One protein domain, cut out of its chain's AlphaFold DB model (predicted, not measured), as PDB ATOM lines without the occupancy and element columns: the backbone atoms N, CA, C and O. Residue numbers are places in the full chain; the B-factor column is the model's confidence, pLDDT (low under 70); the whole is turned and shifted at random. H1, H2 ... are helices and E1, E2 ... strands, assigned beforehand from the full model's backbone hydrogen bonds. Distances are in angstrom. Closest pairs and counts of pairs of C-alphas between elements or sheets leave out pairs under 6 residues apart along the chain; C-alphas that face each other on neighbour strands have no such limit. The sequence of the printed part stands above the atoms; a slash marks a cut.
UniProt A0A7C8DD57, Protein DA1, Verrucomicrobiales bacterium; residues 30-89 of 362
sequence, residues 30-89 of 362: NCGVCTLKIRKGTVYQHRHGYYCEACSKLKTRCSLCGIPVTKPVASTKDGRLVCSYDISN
ATOM      1  N   ASN A  30      13.256   3.250  48.375       92.00
ATOM      2  CA  ASN A  30      14.302   4.239  48.126       92.00
ATOM      3  C   ASN A  30      13.855   5.212  47.030       92.00
ATOM      4  O   ASN A  30      13.377   4.794  45.977       92.00
ATOM      5  N   CYS A  31      14.052   6.511  47.251       92.00
ATOM      6  CA  CYS A  31      13.839   7.522  46.223       92.00
ATOM      7  C   CYS A  31      14.792   7.281  45.042       92.00
ATOM      8  O   CYS A  31      16.007   7.316  45.219       92.00
ATOM      9  N   GLY A  32      14.266   7.126  43.826       90.56
ATOM     10  CA  GLY A  32      15.075   6.937  42.615       90.56
ATOM     11  C   GLY A  32      15.949   8.141  42.229       90.56
ATOM     12  O   GLY A  32      16.802   8.034  41.359       90.56
ATOM     13  N   VAL A  33      15.772   9.300  42.869       92.25
ATOM     14  CA  VAL A  33      16.549  10.516  42.569       92.25
ATOM     15  C   VAL A  33      17.649  10.760  43.603       92.25
ATOM     16  O   VAL A  33      18.803  10.968  43.237       92.25
ATOM     17  N   CYS A  34      17.316  10.747  44.899       92.00
ATOM     18  CA  CYS A  34      18.278  11.023  45.974       92.00
ATOM     19  C   CYS A  34      18.729   9.780  46.746       92.00
ATOM     20  O   CYS A  34      19.533   9.911  47.662       92.00
ATOM     21  N   THR A  35      18.224   8.589  46.412       91.44
ATOM     22  CA  THR A  35      18.513   7.287  47.054       91.44
ATOM     23  C   THR A  35      18.098   7.146  48.524       91.44
ATOM     24  O   THR A  35      18.158   6.048  49.074       91.44
ATOM     25  N   LEU A  36      17.607   8.217  49.160       92.12
ATOM     26  CA  LEU A  36      17.139   8.188  50.544       92.12
ATOM     27  C   LEU A  36      15.865   7.341  50.687       92.12
ATOM     28  O   LEU A  36      14.983   7.372  49.824       92.12
ATOM     29  N   LYS A  37      15.747   6.622  51.811       92.38
ATOM     30  CA  LYS A  37      14.544   5.855  52.172       92.38
ATOM     31  C   LYS A  37      13.359   6.789  52.412       92.38
ATOM     32  O   LYS A  37      13.418   7.654  53.285       92.38
ATOM     33  N   ILE A  38      12.261   6.554  51.706       89.56
ATOM     34  CA  ILE A  38      10.984   7.228  51.921       89.56
ATOM     35  C   ILE A  38      10.227   6.445  52.993       89.56
ATOM     36  O   ILE A  38       9.820   5.307  52.770       89.56
ATOM     37  N   ARG A  39      10.098   7.031  54.188       85.00
ATOM     38  CA  ARG A  39       9.412   6.399  55.331       85.00
ATOM     39  C   ARG A  39       7.998   6.940  55.559       85.00
ATOM     40  O   ARG A  39       7.164   6.215  56.086       85.00
ATOM     41  N   LYS A  40       7.757   8.210  55.216       81.19
ATOM     42  CA  LYS A  40       6.484   8.939  55.355       81.19
ATOM     43  C   LYS A  40       6.412  10.046  54.290       81.19
ATOM     44  O   LYS A  40       7.461  10.487  53.818       81.19
ATOM     45  N   GLY A  41       5.203  10.511  53.970       83.50
ATOM     46  CA  GLY A  41       4.948  11.629  53.049       83.50
ATOM     47  C   GLY A  41       4.519  11.204  51.640       83.50
ATOM     48  O   GLY A  41       4.380  10.017  51.352       83.50
ATOM     49  N   THR A  42       4.300  12.188  50.764       86.88
ATOM     50  CA  THR A  42       3.853  11.957  49.384       86.88
ATOM     51  C   THR A  42       4.971  11.360  48.530       86.88
ATOM     52  O   THR A  42       6.092  11.881  48.473       86.88
ATOM     53  N   VAL A  43       4.647  10.276  47.824       90.81
ATOM     54  CA  VAL A  43       5.494   9.674  46.790       90.81
ATOM     55  C   VAL A  43       4.959  10.010  45.411       90.81
ATOM     56  O   VAL A  43       3.753  10.099  45.201       90.81
ATOM     57  N   TYR A  44       5.868  10.160  44.458       91.50
ATOM     58  CA  TYR A  44       5.529  10.387  43.063       91.50
ATOM     59  C   TYR A  44       5.998   9.200  42.239       91.50
ATOM     60  O   TYR A  44       7.147   8.767  42.358       91.50
ATOM     61  N   GLN A  45       5.106   8.669  41.412       91.75
ATOM     62  CA  GLN A  45       5.401   7.533  40.552       91.75
ATOM     63  C   GLN A  45       6.040   7.994  39.238       91.75
ATOM     64  O   GLN A  45       5.643   8.991  38.636       91.75
ATOM     65  N   HIS A  46       7.035   7.242  38.783       91.38
ATOM     66  CA  HIS A  46       7.688   7.395  37.491       91.38
ATOM     67  C   HIS A  46       7.990   6.013  36.900       91.38
ATOM     68  O   HIS A  46       8.067   5.018  37.620       91.38
ATOM     69  N   ARG A  47       8.260   5.933  35.592       89.25
ATOM     70  CA  ARG A  47       8.634   4.664  34.934       89.25
ATOM     71  C   ARG A  47       9.924   4.025  35.480       89.25
ATOM     72  O   ARG A  47      10.166   2.849  35.247       89.25
ATOM     73  N   HIS A  48      10.758   4.800  36.179       89.12
ATOM     74  CA  HIS A  48      12.001   4.333  36.818       89.12
ATOM     75  C   HIS A  48      11.850   4.108  38.334       89.12
ATOM     76  O   HIS A  48      12.850   3.998  39.037       89.12
ATOM     77  N   GLY A  49      10.615   4.059  38.843       90.31
ATOM     78  CA  GLY A  49      10.306   3.874  40.261       90.31
ATOM     79  C   GLY A  49       9.716   5.123  40.910       90.31
ATOM     80  O   GLY A  49       9.194   6.009  40.235       90.31
ATOM     81  N   TYR A  50       9.788   5.193  42.237       92.25
ATOM     82  CA  TYR A  50       9.214   6.286  43.020       92.25
ATOM     83  C   TYR A  50      10.260   7.338  43.385       92.25
ATOM     84  O   TYR A  50      11.437   7.026  43.575       92.25
ATOM     85  N   TYR A  51       9.832   8.587  43.544       93.50
ATOM     86  CA  TYR A  51      10.671   9.658  44.077       93.50
ATOM     87  C   TYR A  51       9.935  10.484  45.137       93.50
ATOM     88  O   TYR A  51       8.706  10.546  45.165       93.50
ATOM     89  N   CYS A  52      10.703  11.071  46.058       94.50
ATOM     90  CA  CYS A  52      10.166  11.803  47.200       94.50
ATOM     91  C   CYS A  52       9.721  13.224  46.835       94.50
ATOM     92  O   CYS A  52      10.186  13.807  45.852       94.50
ATOM     93  N   GLU A  53       8.885  13.814  47.688       94.25
ATOM     94  CA  GLU A  53       8.403  15.192  47.556       94.25
ATOM     95  C   GLU A  53       9.522  16.239  47.438       94.25
ATOM     96  O   GLU A  53       9.435  17.162  46.634       94.25
ATOM     97  N   ALA A  54      10.633  16.088  48.164       94.25
ATOM     98  CA  ALA A  54      11.759  17.013  48.016       94.25
ATOM     99  C   ALA A  54      12.333  16.991  46.585       94.25
ATOM    100  O   ALA A  54      12.660  18.033  46.021       94.25
ATOM    101  N   CYS A  55      12.405  15.808  45.964       94.88
ATOM    102  CA  CYS A  55      12.876  15.670  44.587       94.88
ATOM    103  C   CYS A  55      11.841  16.163  43.568       94.88
ATOM    104  O   CYS A  55      12.234  16.688  42.526       94.88
ATOM    105  N   SER A  56      10.539  16.067  43.860       94.31
ATOM    106  CA  SER A  56       9.495  16.610  42.977       94.31
ATOM    107  C   SER A  56       9.580  18.132  42.832       94.31
ATOM    108  O   SER A  56       9.236  18.665  41.780       94.31
ATOM    109  N   LYS A  57      10.136  18.834  43.826       95.38
ATOM    110  CA  LYS A  57      10.316  20.297  43.817       95.38
ATOM    111  C   LYS A  57      11.568  20.783  43.076       95.38
ATOM    112  O   LYS A  57      11.724  21.987  42.881       95.38
ATOM    113  N   LEU A  58      12.464  19.889  42.642       93.12
ATOM    114  CA  LEU A  58      13.632  20.286  41.842       93.12
ATOM    115  C   LEU A  58      13.174  20.969  40.546       93.12
ATOM    116  O   LEU A  58      12.146  20.589  39.997       93.12
ATOM    117  N   LYS A  59      13.934  21.930  40.016       91.62
ATOM    118  CA  LYS A  59      13.614  22.565  38.720       91.62
ATOM    119  C   LYS A  59      14.170  21.787  37.525       91.62
ATOM    120  O   LYS A  59      13.606  21.811  36.439       91.62
ATOM    121  N   THR A  60      15.273  21.079  37.733       91.62
ATOM    122  CA  THR A  60      15.983  20.303  36.715       91.62
ATOM    123  C   THR A  60      15.313  18.955  36.476       91.62
ATOM    124  O   THR A  60      14.899  18.253  37.410       91.62
ATOM    125  N   ARG A  61      15.189  18.584  35.202       91.81
ATOM    126  CA  ARG A  61      14.482  17.386  34.738       91.81
ATOM    127  C   ARG A  61      15.281  16.717  33.629       91.81
ATOM    128  O   ARG A  61      15.916  17.408  32.837       91.81
ATOM    129  N   CYS A  62      15.234  15.390  33.565       91.56
ATOM    130  CA  CYS A  62      15.734  14.661  32.406       91.56
ATOM    131  C   CYS A  62      14.894  15.053  31.190       91.56
ATOM    132  O   CYS A  62      13.672  14.928  31.232       91.56
ATOM    133  N   SER A  63      15.527  15.479  30.104       90.12
ATOM    134  CA  SER A  63      14.820  15.908  28.893       90.12
ATOM    135  C   SER A  63      14.166  14.757  28.126       90.12
ATOM    136  O   SER A  63      13.398  15.005  27.205       90.12
ATOM    137  N   LEU A  64      14.460  13.508  28.502       88.19
ATOM    138  CA  LEU A  64      13.942  12.308  27.849       88.19
ATOM    139  C   LEU A  64      12.799  11.633  28.607       88.19
ATOM    140  O   LEU A  64      11.826  11.209  27.991       88.19
ATOM    141  N   CYS A  65      12.910  11.503  29.930       89.06
ATOM    142  CA  CYS A  65      11.876  10.860  30.746       89.06
ATOM    143  C   CYS A  65      11.140  11.808  31.692       89.06
ATOM    144  O   CYS A  65      10.096  11.444  32.215       89.06
ATOM    145  N   GLY A  66      11.663  13.011  31.929       91.38
ATOM    146  CA  GLY A  66      11.061  13.963  32.857       91.38
ATOM    147  C   GLY A  66      11.311  13.662  34.337       91.38
ATOM    148  O   GLY A  66      10.784  14.380  35.181       91.38
ATOM    149  N   ILE A  67      12.123  12.661  34.705       93.00
ATOM    150  CA  ILE A  67      12.481  12.460  36.119       93.00
ATOM    151  C   ILE A  67      13.279  13.669  36.648       93.00
ATOM    152  O   ILE A  67      14.111  14.212  35.911       93.00
ATOM    153  N   PRO A  68      13.073  14.113  37.903       95.44
ATOM    154  CA  PRO A  68      13.941  15.104  38.532       95.44
ATOM    155  C   PRO A  68      15.417  14.688  38.543       95.44
ATOM    156  O   PRO A  68      15.734  13.519  38.760       95.44
ATOM    157  N   VAL A  69      16.325  15.646  38.334       91.38
ATOM    158  CA  VAL A  69      17.774  15.385  38.262       91.38
ATOM    159  C   VAL A  69      18.522  16.273  39.250       91.38
ATOM    160  O   VAL A  69      18.558  17.488  39.084       91.38
ATOM    161  N   THR A  70      19.152  15.671  40.259       88.50
ATOM    162  CA  THR A  70      20.036  16.368  41.213       88.50
ATOM    163  C   THR A  70      21.451  16.535  40.668       88.50
ATOM    164  O   THR A  70      22.046  17.597  40.814       88.50
ATOM    165  N   LYS A  71      21.987  15.489  40.028       86.06
ATOM    166  CA  LYS A  71      23.307  15.471  39.390       86.06
ATOM    167  C   LYS A  71      23.174  14.841  37.999       86.06
ATOM    168  O   LYS A  71      23.007  13.622  37.922       86.06
ATOM    169  N   PRO A  72      23.159  15.632  36.911       85.38
ATOM    170  CA  PRO A  72      23.090  15.071  35.567       85.38
ATOM    171  C   PRO A  72      24.359  14.271  35.275       85.38
ATOM    172  O   PRO A  72      25.452  14.667  35.672       85.38
ATOM    173  N   VAL A  73      24.211  13.147  34.574       91.56
ATOM    174  CA  VAL A  73      25.358  12.328  34.133       91.56
ATOM    175  C   VAL A  73      25.869  12.748  32.758       91.56
ATOM    176  O   VAL A  73      26.999  12.440  32.396       91.56
ATOM    177  N   ALA A  74      25.034  13.452  31.996       92.31
ATOM    178  CA  ALA A  74      25.403  14.106  30.754       92.31
ATOM    179  C   ALA A  74      24.464  15.280  30.470       92.31
ATOM    180  O   ALA A  74      23.326  15.325  30.957       92.31
ATOM    181  N   SER A  75      24.938  16.187  29.626       90.56
ATOM    182  CA  SER A  75      24.147  17.247  29.017       90.56
ATOM    183  C   SER A  75      24.520  17.413  27.549       90.56
ATOM    184  O   SER A  75      25.681  17.244  27.175       90.56
ATOM    185  N   THR A  76      23.551  17.769  26.722       87.62
ATOM    186  CA  THR A  76      23.797  18.244  25.353       87.62
ATOM    187  C   THR A  76      24.264  19.708  25.375       87.62
ATOM    188  O   THR A  76      24.118  20.391  26.395       87.62
ATOM    189  N   LYS A  77      24.820  20.230  24.271       84.31
ATOM    190  CA  LYS A  77      25.289  21.631  24.209       84.31
ATOM    191  C   LYS A  77      24.158  22.655  24.340       84.31
ATOM    192  O   LYS A  77      24.422  23.776  24.757       84.31
ATOM    193  N   ASP A  78      22.917  22.284  24.019       80.69
ATOM    194  CA  ASP A  78      21.724  23.119  24.228       80.69
ATOM    195  C   ASP A  78      21.152  23.028  25.657       80.69
ATOM    196  O   ASP A  78      20.135  23.649  25.957       80.69
ATOM    197  N   GLY A  79      21.801  22.284  26.560       85.62
ATOM    198  CA  GLY A  79      21.458  22.248  27.984       85.62
ATOM    199  C   GLY A  79      20.410  21.206  28.378       85.62
ATOM    200  O   GLY A  79      20.012  21.167  29.545       85.62
ATOM    201  N   ARG A  80      19.978  20.327  27.461       88.50
ATOM    202  CA  ARG A  80      19.129  19.181  27.817       88.50
ATOM    203  C   ARG A  80      19.909  18.228  28.715       88.50
ATOM    204  O   ARG A  80      21.044  17.857  28.420       88.50
ATOM    205  N   LEU A  81      19.297  17.836  29.829       90.62
ATOM    206  CA  LEU A  81      19.933  17.014  30.856       90.62
ATOM    207  C   LEU A  81      19.525  15.552  30.702       90.62
ATOM    208  O   LEU A  81      18.365  15.247  30.427       90.62
ATOM    209  N   VAL A  82      20.464  14.644  30.959       91.75
ATOM    210  CA  VAL A  82      20.228  13.197  30.928       91.75
ATOM    211  C   VAL A  82      20.440  12.614  32.325       91.75
ATOM    212  O   VAL A  82      21.448  12.890  32.984       91.75
ATOM    213  N   CYS A  83      19.476  11.819  32.800       93.00
ATOM    214  CA  CYS A  83      19.578  11.119  34.081       93.00
ATOM    215  C   CYS A  83      20.407   9.829  33.969       93.00
ATOM    216  O   CYS A  83      20.634   9.293  32.884       93.00
ATOM    217  N   SER A  84      20.827   9.297  35.117       93.38
ATOM    218  CA  SER A  84      21.590   8.045  35.213       93.38
ATOM    219  C   SER A  84      20.842   6.818  34.679       93.38
ATOM    220  O   SER A  84      21.485   5.873  34.232       93.38
ATOM    221  N   TYR A  85      19.506   6.829  34.689       93.25
ATOM    222  CA  TYR A  85      18.697   5.735  34.144       93.25
ATOM    223  C   TYR A  85      18.758   5.675  32.617       93.25
ATOM    224  O   TYR A  85      18.878   4.598  32.035       93.25
ATOM    225  N   ASP A  86      18.699   6.836  31.968       92.50
ATOM    226  CA  ASP A  86      18.541   6.920  30.520       92.50
ATOM    227  C   ASP A  86      19.879   6.910  29.774       92.50
ATOM    228  O   ASP A  86      19.929   6.429  28.643       92.50
ATOM    229  N   ILE A  87      20.970   7.386  30.394       94.00
ATOM    230  CA  ILE A  87      22.266   7.629  29.727       94.00
ATOM    231  C   ILE A  87      22.795   6.445  28.924       94.00
ATOM    232  O   ILE A  87      23.347   6.624  27.839       94.00
ATOM    233  N   SER A  88      22.577   5.225  29.419       94.56
ATOM    234  CA  SER A  88      23.031   4.005  28.755       94.56
ATOM    235  C   SER A  88      22.419   3.832  27.364       94.56
ATOM    236  O   SER A  88      23.031   3.167  26.530       94.56
ATOM    237  N   ASN A  89      21.262   4.447  27.096       94.12
ATOM    238  CA  ASN A  89      20.501   4.346  25.856       94.12
ATOM    239  C   ASN A  89      20.449   5.649  25.035       94.12
ATOM    240  O   ASN A  89      19.776   5.688  24.005       94.12
TER     241      ASN A  89
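AT A GLANCE: This is residues 30 to 89 of the 362 residues of the protein "Protein DA1" of Verrucomicrobiales bacterium (UniProt A0A7C8DD57). Little regular structure: mostly loops, in two loose lobes end to end, one with residues 30 to 56 and the small hairpin of E1 and E2 with the short helix H1 after it, the other with looping residues 61 to 89. The printed part has 60 residues with two antiparallel strands and one helix, in the order E1, E2, H1; the class is mixed, and these hold only 12 residues. It is compact, radius of gyration of the C-alphas 11.5 A, yet elongated, spanning 38 by 21 by 15 A.

HOW THE PARTS SIT: E1, residues 43 to 46, and E2, residues 49 to 52, form a hairpin, antiparallel at 144 degrees; N 44 and O 51 are within hydrogen-bond range at 3.0 A. The closest C-alphas of E1 and H1, residues 53 to 56, are Val 43 and Glu 53, 6.3 A apart. H1 is too short for an O i to N i+4 pair; its one O i to N i+3 pair is within range. Residues 74 to 75 pair antiparallel with residues 81 to 82.

IN THESE COORDINATES: E1, 9.8 A long, begins at C-alpha 43 (5.494, 9.674, 46.790). E2 is 10.5 A long. H1, 4.9 A, ends at C-alpha 56 (9.495, 16.610, 42.977).

THE WHOLE: The C-alphas farthest apart, Lys 40 and Lys 77, are 38.5 A apart. The printed part has no cut, both links are tight, and no printed residue is under 70 in pLDDT.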